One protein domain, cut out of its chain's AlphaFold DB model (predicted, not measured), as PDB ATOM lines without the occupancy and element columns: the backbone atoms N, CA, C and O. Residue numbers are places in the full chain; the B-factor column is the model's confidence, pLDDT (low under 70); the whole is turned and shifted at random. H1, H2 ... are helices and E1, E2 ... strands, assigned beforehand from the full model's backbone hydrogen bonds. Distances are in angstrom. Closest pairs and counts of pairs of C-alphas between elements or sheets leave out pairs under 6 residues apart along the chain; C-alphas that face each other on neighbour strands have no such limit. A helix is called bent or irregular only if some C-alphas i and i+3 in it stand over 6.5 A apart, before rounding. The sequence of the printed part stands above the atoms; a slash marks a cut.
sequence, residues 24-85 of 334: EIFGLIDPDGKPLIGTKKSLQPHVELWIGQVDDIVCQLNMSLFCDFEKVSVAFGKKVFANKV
ATOM      1  N   GLU A  24     142.797 145.579 193.087       80.31
ATOM      2  CA  GLU A  24     143.659 145.758 191.916       80.31
ATOM      3  C   GLU A  24     142.917 146.576 190.843       80.31
ATOM      4  O   GLU A  24     141.751 146.308 190.522       80.31
ATOM      5  N   ILE A  25     143.609 147.566 190.272       83.38
ATOM      6  CA  ILE A  25     143.121 148.373 189.149       83.38
ATOM      7  C   ILE A  25     143.743 147.832 187.865       83.38
ATOM      8  O   ILE A  25     144.963 147.704 187.762       83.38
ATOM      9  N   PHE A  26     142.909 147.576 186.866       85.88
ATOM     10  CA  PHE A  26     143.330 147.119 185.550       85.88
ATOM     11  C   PHE A  26     143.089 148.211 184.513       85.88
ATOM     12  O   PHE A  26     142.075 148.909 184.559       85.88
ATOM     13  N   GLY A  27     144.014 148.328 183.564       87.25
ATOM     14  CA  GLY A  27     143.824 149.069 182.321       87.25
ATOM     15  C   GLY A  27     143.686 148.084 181.164       87.25
ATOM     16  O   GLY A  27     144.520 147.192 181.016       87.25
ATOM     17  N   LEU A  28     142.638 148.234 180.362       86.31
ATOM     18  CA  LEU A  28     142.353 147.395 179.198       86.31
ATOM     19  C   LEU A  28     142.142 148.281 177.970       86.31
ATOM     20  O   LEU A  28     141.727 149.431 178.090       86.31
ATOM     21  N   ILE A  29     142.401 147.737 176.786       84.81
ATOM     22  CA  ILE A  29     142.013 148.346 175.512       84.81
ATOM     23  C   ILE A  29     141.014 147.388 174.870       84.81
ATOM     24  O   ILE A  29     141.313 146.199 174.740       84.81
ATOM     25  N   ASP A  30     139.824 147.882 174.543       84.50
ATOM     26  CA  ASP A  30     138.791 147.075 173.897       84.50
ATOM     27  C   ASP A  30     139.133 146.774 172.420       84.50
ATOM     28  O   ASP A  30     140.083 147.349 171.874       84.50
ATOM     29  N   PRO A  31     138.397 145.866 171.750       82.56
ATOM     30  CA  PRO A  31     138.645 145.538 170.343       82.56
ATOM     31  C   PRO A  31     138.554 146.735 169.380       82.56
ATOM     32  O   PRO A  31     139.181 146.708 168.323       82.56
ATOM     33  N   ASP A  32     137.829 147.793 169.756       84.19
ATOM     34  CA  ASP A  32     137.677 149.031 168.983       84.19
ATOM     35  C   ASP A  32     138.781 150.066 169.297       84.19
ATOM     36  O   ASP A  32     138.803 151.167 168.738       84.19
ATOM     37  N   GLY A  33     139.730 149.730 170.177       82.81
ATOM     38  CA  GLY A  33     140.844 150.590 170.572       82.81
ATOM     39  C   GLY A  33     140.513 151.587 171.686       82.81
ATOM     40  O   GLY A  33     141.320 152.483 171.963       82.81
ATOM     41  N   LYS A  34     139.352 151.469 172.338       85.94
ATOM     42  CA  LYS A  34     138.951 152.330 173.451       85.94
ATOM     43  C   LYS A  34     139.618 151.859 174.750       85.94
ATOM     44  O   LYS A  34     139.473 150.698 175.136       85.94
ATOM     45  N   PRO A  35     140.319 152.749 175.467       86.50
ATOM     46  CA  PRO A  35     140.879 152.412 176.764       86.50
ATOM     47  C   PRO A  35     139.780 152.395 177.835       86.50
ATOM     48  O   PRO A  35     138.955 153.308 177.889       86.50
ATOM     49  N   LEU A  36     139.807 151.386 178.704       87.19
ATOM     50  CA  LEU A  36     139.000 151.288 179.919       87.19
ATOM     51  C   LEU A  36     139.912 151.117 181.133       87.19
ATOM     52  O   LEU A  36     140.956 150.463 181.051       87.19
ATOM     53  N   ILE A  37     139.494 151.659 182.274       87.75
ATOM     54  CA  ILE A  37     140.184 151.477 183.554       87.75
ATOM     55  C   ILE A  37     139.175 151.180 184.664       87.75
ATOM     56  O   ILE A  37     138.076 151.731 184.688       87.75
ATOM     57  N   GLY A  38     139.528 150.291 185.585       88.12
ATOM     58  CA  GLY A  38     138.676 149.987 186.731       88.12
ATOM     59  C   GLY A  38     139.083 148.719 187.465       88.12
ATOM     60  O   GLY A  38     140.141 148.142 187.217       88.12
ATOM     61  N   THR A  39     138.229 148.275 188.382       88.00
ATOM     62  CA  THR A  39     138.427 147.012 189.097       88.00
ATOM     63  C   THR A  39     138.030 145.836 188.209       88.00
ATOM     64  O   THR A  39     137.283 145.983 187.238       88.00
ATOM     65  N   LYS A  40     138.465 144.624 188.573       88.00
ATOM     66  CA  LYS A  40     138.022 143.392 187.897       88.00
ATOM     67  C   LYS A  40     136.495 143.335 187.769       88.00
ATOM     68  O   LYS A  40     135.968 143.074 186.694       88.00
ATOM     69  N   LYS A  41     135.788 143.667 188.854       86.69
ATOM     70  CA  LYS A  41     134.322 143.655 188.923       86.69
ATOM     71  C   LYS A  41     133.672 144.670 187.979       86.69
ATOM     72  O   LYS A  41     132.638 144.354 187.397       86.69
ATOM     73  N   SER A  42     134.234 145.874 187.836       87.62
ATOM     74  CA  SER A  42     133.670 146.887 186.934       87.62
ATOM     75  C   SER A  42     133.955 146.581 185.466       87.62
ATOM     76  O   SER A  42     133.129 146.880 184.612       87.62
ATOM     77  N   LEU A  43     135.107 145.974 185.168       89.06
ATOM     78  CA  LEU A  43     135.534 145.678 183.799       89.06
ATOM     79  C   LEU A  43     134.970 144.363 183.259       89.06
ATOM     80  O   LEU A  43     134.785 144.233 182.051       89.06
ATOM     81  N   GLN A  44     134.668 143.400 184.129       89.75
ATOM     82  CA  GLN A  44     134.198 142.072 183.742       89.75
ATOM     83  C   GLN A  44     133.020 142.092 182.743       89.75
ATOM     84  O   GLN A  44     133.158 141.443 181.708       89.75
ATOM     85  N   PRO A  45     131.929 142.866 182.934       89.44
ATOM     86  CA  PRO A  45     130.820 142.900 181.972       89.44
ATOM     87  C   PRO A  45     131.230 143.359 180.568       89.44
ATOM     88  O   PRO A  45     130.625 142.950 179.582       89.44
ATOM     89  N   HIS A  46     132.256 144.208 180.468       88.31
ATOM     90  CA  HIS A  46     132.794 144.647 179.185       88.31
ATOM     91  C   HIS A  46     133.604 143.526 178.531       88.31
ATOM     92  O   HIS A  46     133.346 143.175 177.381       88.31
ATOM     93  N   VAL A  47     134.515 142.905 179.286       87.88
ATOM     94  CA  VAL A  47     135.365 141.810 178.794       87.88
ATOM     95  C   VAL A  47     134.531 140.615 178.333       87.88
ATOM     96  O   VAL A  47     134.823 140.035 177.290       87.88
ATOM     97  N   GLU A  48     133.450 140.287 179.042       87.06
ATOM     98  CA  GLU A  48     132.534 139.200 178.674       87.06
ATOM     99  C   GLU A  48     131.947 139.357 177.264       87.06
ATOM    100  O   GLU A  48     131.812 138.367 176.541       87.06
ATOM    101  N   LEU A  49     131.646 140.590 176.846       86.44
ATOM    102  CA  LEU A  49     131.127 140.886 175.506       86.44
ATOM    103  C   LEU A  49     132.204 140.739 174.423       86.44
ATOM    104  O   LEU A  49     131.887 140.412 173.277       86.44
ATOM    105  N   TRP A  50     133.470 140.951 174.779       86.75
ATOM    106  CA  TRP A  50     134.596 140.958 173.846       86.75
ATOM    107  C   TRP A  50     135.168 139.578 173.560       86.75
ATOM    108  O   TRP A  50     135.739 139.384 172.490       86.75
ATOM    109  N   ILE A  51     135.003 138.605 174.466       86.38
ATOM    110  CA  ILE A  51     135.576 137.256 174.301       86.38
ATOM    111  C   ILE A  51     135.193 136.658 172.936       86.38
ATOM    112  O   ILE A  51     136.011 136.010 172.295       86.38
ATOM    113  N   GLY A  52     133.965 136.888 172.463       82.50
ATOM    114  CA  GLY A  52     133.512 136.400 171.154       82.50
ATOM    115  C   GLY A  52     133.954 137.236 169.947       82.50
ATOM    116  O   GLY A  52     133.784 136.778 168.822       82.50
ATOM    117  N   GLN A  53     134.477 138.444 170.163       86.38
ATOM    118  CA  GLN A  53     134.845 139.415 169.122       86.38
ATOM    119  C   GLN A  53     136.339 139.387 168.778       86.38
ATOM    120  O   GLN A  53     136.742 139.912 167.746       86.38
ATOM    121  N   VAL A  54     137.166 138.796 169.643       86.19
ATOM    122  CA  VAL A  54     138.608 138.677 169.425       86.19
ATOM    123  C   VAL A  54     138.913 137.395 168.659       86.19
ATOM    124  O   VAL A  54     138.547 136.315 169.113       86.19
ATOM    125  N   ASP A  55     139.617 137.504 167.532       87.38
ATOM    126  CA  ASP A  55     139.992 136.345 166.704       87.38
ATOM    127  C   ASP A  55     141.110 135.496 167.332       87.38
ATOM    128  O   ASP A  55     141.171 134.279 167.137       87.38
ATOM    129  N   ASP A  56     142.006 136.129 168.096       90.44
ATOM    130  CA  ASP A  56     143.123 135.442 168.736       90.44
ATOM    131  C   ASP A  56     142.656 134.615 169.939       90.44
ATOM    132  O   ASP A  56     142.184 135.112 170.962       90.44
ATOM    133  N   ILE A  57     142.847 133.309 169.820       92.38
ATOM    134  CA  ILE A  57     142.368 132.302 170.761       92.38
ATOM    135  C   ILE A  57     143.104 132.364 172.119       92.38
ATOM    136  O   ILE A  57     142.532 132.004 173.152       92.38
ATOM    137  N   VAL A  58     144.364 132.811 172.145       92.94
ATOM    138  CA  VAL A  58     145.114 133.033 173.392       92.94
ATOM    139  C   VAL A  58     144.569 134.266 174.108       92.94
ATOM    140  O   VAL A  58     144.376 134.226 175.325       92.94
ATOM    141  N   CYS A  59     144.243 135.328 173.369       90.00
ATOM    142  CA  CYS A  59     143.552 136.487 173.929       90.00
ATOM    143  C   CYS A  59     142.180 136.104 174.499       90.00
ATOM    144  O   CYS A  59     141.880 136.484 175.631       90.00
ATOM    145  N   GLN A  60     141.393 135.288 173.786       92.12
ATOM    146  CA  GLN A  60     140.111 134.766 174.286       92.12
ATOM    147  C   GLN A  60     140.272 134.001 175.607       92.12
ATOM    148  O   GLN A  60     139.489 134.208 176.535       92.12
ATOM    149  N   LEU A  61     141.302 133.151 175.717       93.88
ATOM    150  CA  LEU A  61     141.608 132.431 176.954       93.88
ATOM    151  C   LEU A  61     141.982 133.384 178.099       93.88
ATOM    152  O   LEU A  61     141.475 133.247 179.209       93.88
ATOM    153  N   ASN A  62     142.857 134.356 177.847       90.69
ATOM    154  CA  ASN A  62     143.262 135.318 178.875       90.69
ATOM    155  C   ASN A  62     142.073 136.158 179.365       90.69
ATOM    156  O   ASN A  62     141.936 136.383 180.566       90.69
ATOM    157  N   MET A  63     141.178 136.562 178.460       90.94
ATOM    158  CA  MET A  63     139.943 137.270 178.807       90.94
ATOM    159  C   MET A  63     138.982 136.390 179.616       90.94
ATOM    160  O   MET A  63     138.429 136.844 180.614       90.94
ATOM    161  N   SER A  64     138.810 135.115 179.258       91.19
ATOM    162  CA  SER A  64     137.935 134.220 180.025       91.19
ATOM    163  C   SER A  64     138.497 133.891 181.412       91.19
ATOM    164  O   SER A  64     137.729 133.755 182.367       91.19
ATOM    165  N   LEU A  65     139.826 133.790 181.544       89.94
ATOM    166  CA  LEU A  65     140.514 133.681 182.834       89.94
ATOM    167  C   LEU A  65     140.334 134.960 183.660       89.94
ATOM    168  O   LEU A  65     140.064 134.874 184.854       89.94
ATOM    169  N   PHE A  66     140.401 136.135 183.029       88.38
ATOM    170  CA  PHE A  66     140.090 137.406 183.684       88.38
ATOM    171  C   PHE A  66     138.639 137.466 184.182       88.38
ATOM    172  O   PHE A  66     138.398 138.016 185.245       88.38
ATOM    173  N   CYS A  67     137.669 136.870 183.490       87.06
ATOM    174  CA  CYS A  67     136.266 136.840 183.934       87.06
ATOM    175  C   CYS A  67     135.926 135.700 184.919       87.06
ATOM    176  O   CYS A  67     134.762 135.544 185.278       87.06
ATOM    177  N   ASP A  68     136.893 134.871 185.336       86.31
ATOM    178  CA  ASP A  68     136.670 133.653 186.144       86.31
ATOM    179  C   ASP A  68     135.652 132.665 185.529       86.31
ATOM    180  O   ASP A  68     134.964 131.908 186.223       86.31
ATOM    181  N   PHE A  69     135.546 132.624 184.199       87.75
ATOM    182  CA  PHE A  69     134.598 131.760 183.494       87.75
ATOM    183  C   PHE A  69     135.145 130.348 183.293       87.75
ATOM    184  O   PHE A  69     135.478 129.954 182.180       87.75
ATOM    185  N   GLU A  70     135.195 129.550 184.360       84.81
ATOM    186  CA  GLU A  70     135.863 128.237 184.387       84.81
ATOM    187  C   GLU A  70     135.575 127.356 183.155       84.81
ATOM    188  O   GLU A  70     136.495 126.933 182.453       84.81
ATOM    189  N   LYS A  71     134.296 127.119 182.829       82.69
ATOM    190  CA  LYS A  71     133.910 126.275 181.680       82.69
ATOM    191  C   LYS A  71     134.390 126.840 180.341       82.69
ATOM    192  O   LYS A  71     134.793 126.072 179.466       82.69
ATOM    193  N   VAL A  72     134.322 128.159 180.178       88.44
ATOM    194  CA  VAL A  72     134.731 128.863 178.955       88.44
ATOM    195  C   VAL A  72     136.255 128.851 178.841       88.44
ATOM    196  O   VAL A  72     136.781 128.486 177.792       88.44
ATOM    197  N   SER A  73     136.958 129.115 179.943       90.50
ATOM    198  CA  SER A  73     138.415 129.035 180.040       90.50
ATOM    199  C   SER A  73     138.932 127.648 179.702       90.50
ATOM    200  O   SER A  73     139.827 127.532 178.875       90.50
ATOM    201  N   VAL A  74     138.341 126.577 180.238       90.88
ATOM    202  CA  VAL A  74     138.745 125.205 179.876       90.88
ATOM    203  C   VAL A  74     138.497 124.922 178.391       90.88
ATOM    204  O   VAL A  74     139.314 124.271 177.738       90.88
ATOM    205  N   ALA A  75     137.389 125.405 177.820       86.81
ATOM    206  CA  ALA A  75     137.099 125.212 176.401       86.81
ATOM    207  C   ALA A  75     138.125 125.922 175.498       86.81
ATOM    208  O   ALA A  75     138.621 125.307 174.549       86.81
ATOM    209  N   PHE A  76     138.481 127.174 175.800       94.25
ATOM    210  CA  PHE A  76     139.541 127.882 175.079       94.25
ATOM    211  C   PHE A  76     140.920 127.286 175.359       94.25
ATOM    212  O   PHE A  76     141.674 127.085 174.416       94.25
ATOM    213  N   GLY A  77     141.214 126.875 176.593       95.00
ATOM    214  CA  GLY A  77     142.449 126.182 176.971       95.00
ATOM    215  C   GLY A  77     142.689 124.921 176.140       95.00
ATOM    216  O   GLY A  77     143.777 124.740 175.593       95.00
ATOM    217  N   LYS A  78     141.648 124.104 175.932       96.19
ATOM    218  CA  LYS A  78     141.698 122.941 175.024       96.19
ATOM    219  C   LYS A  78     142.031 123.330 173.590       96.19
ATOM    220  O   LYS A  78     142.845 122.662 172.954       96.19
ATOM    221  N   LYS A  79     141.411 124.394 173.071       96.69
ATOM    222  CA  LYS A  79     141.693 124.888 171.717       96.69
ATOM    223  C   LYS A  79     143.125 125.426 171.614       96.69
ATOM    224  O   LYS A  79     143.796 125.115 170.636       96.69
ATOM    225  N   VAL A  80     143.595 126.187 172.612       97.31
ATOM    226  CA  VAL A  80     144.938 126.798 172.651       97.31
ATOM    227  C   VAL A  80     145.977 125.693 172.619       97.31
ATOM    228  O   VAL A  80     146.881 125.701 171.786       97.31
ATOM    229  N   PHE A  81     145.794 124.691 173.477       97.31
ATOM    230  CA  PHE A  81     146.661 123.530 173.520       97.31
ATOM    231  C   PHE A  81     146.638 122.754 172.199       97.31
ATOM    232  O   PHE A  81     147.697 122.476 171.646       97.31
ATOM    233  N   ALA A  82     145.460 122.449 171.646       97.00
ATOM    234  CA  ALA A  82     145.348 121.729 170.376       97.00
ATOM    235  C   ALA A  82     146.016 122.476 169.208       97.00
ATOM    236  O   ALA A  82     146.711 121.851 168.407       97.00
ATOM    237  N   ASN A  83     145.855 123.802 169.140       97.06
ATOM    238  CA  ASN A  83     146.534 124.641 168.157       97.06
ATOM    239  C   ASN A  83     148.058 124.561 168.341       97.06
ATOM    240  O   ASN A  83     148.781 124.267 167.391       97.06
ATOM    241  N   LYS A  84     148.550 124.670 169.582       97.44
ATOM    242  CA  LYS A  84     149.989 124.568 169.850       97.44
ATOM    243  C   LYS A  84     150.573 123.188 169.548       97.44
ATOM    244  O   LYS A  84     151.696 123.095 169.059       97.44
ATOM    245  N   VAL A  85     149.812 122.117 169.771       96.81
ATOM    246  CA  VAL A  85     150.191 120.760 169.348       96.81
ATOM    247  C   VAL A  85     150.319 120.682 167.825       96.81
ATOM    248  O   VAL A  85     151.258 120.061 167.333       96.81
TER     249      VAL A  85
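What this domain is: This is residues 24 to 85 of the 334 residues of the protein "Protein of unassigned function" of Methylobacterium oryzae CBMB20 (UniProt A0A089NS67). A small two-stranded hairpin, E1 and E2, sits at one end of an elongated body, and three helices follow it one after another, with H1 next to the hairpin, H2 in the middle and H3 at the far end. Each helix folds back along the one before. The printed part has 62 residues, with two named strands and then three named helices in the order E1, E2, H1, H2, H3. The sheet is antiparallel and the class is mixed, helices and strands. The whole is compact, with a radius of gyration of the C-alphas of 11.9 A and spans of 35 by 22 by 17 A.

Where its parts are: E1 is residues 25 to 29, starting at C-alpha 25 (143.121, 148.373, 189.149), and E2 is residues 35 to 39; each is 13.7 A long. H1, residues 40 to 50, measures 14.7 A and is irregular, but only just: C-alphas 42 and 45 are 7.0 A apart. H2, residues 57 to 66, measures 14.1 A. H3, residues 70 to 85, measures 22.1 A and ends at C-alpha 85 (150.191, 120.760, 169.348).

How they stand to each other: E1 and E2 form an antiparallel hairpin, with N 26 and O 38 at 2.8 A and N 28 and O 36 at 2.9 A, within hydrogen-bond range. The closest C-alphas of E2 and H1, Ile 37 and Leu 43, are 7.4 A apart. H1 and H2 touch as a helical hairpin, opposite ways at a shallow tilt of 29 degrees; their closest C-alphas, Val 47 and Met 63, are 6.4 A apart. H2 and H3, also a helical hairpin, touch at a shallow tilt of 28 degrees, opposite ways, with the C-alphas of Ser 64 and Ser 73 closest at 5.2 A. H1 and H3 are apart. In H2 and H3 every O i to N i+4 pair is within hydrogen-bond range; in H1, 4 of 7 are.

The domain as a whole: The two C-alphas farthest apart, Gly 38 and Val 85, are 35.9 A from each other. The printed part has no cut and no long link. Its mean pLDDT is 88.9, and no printed residue is under 70.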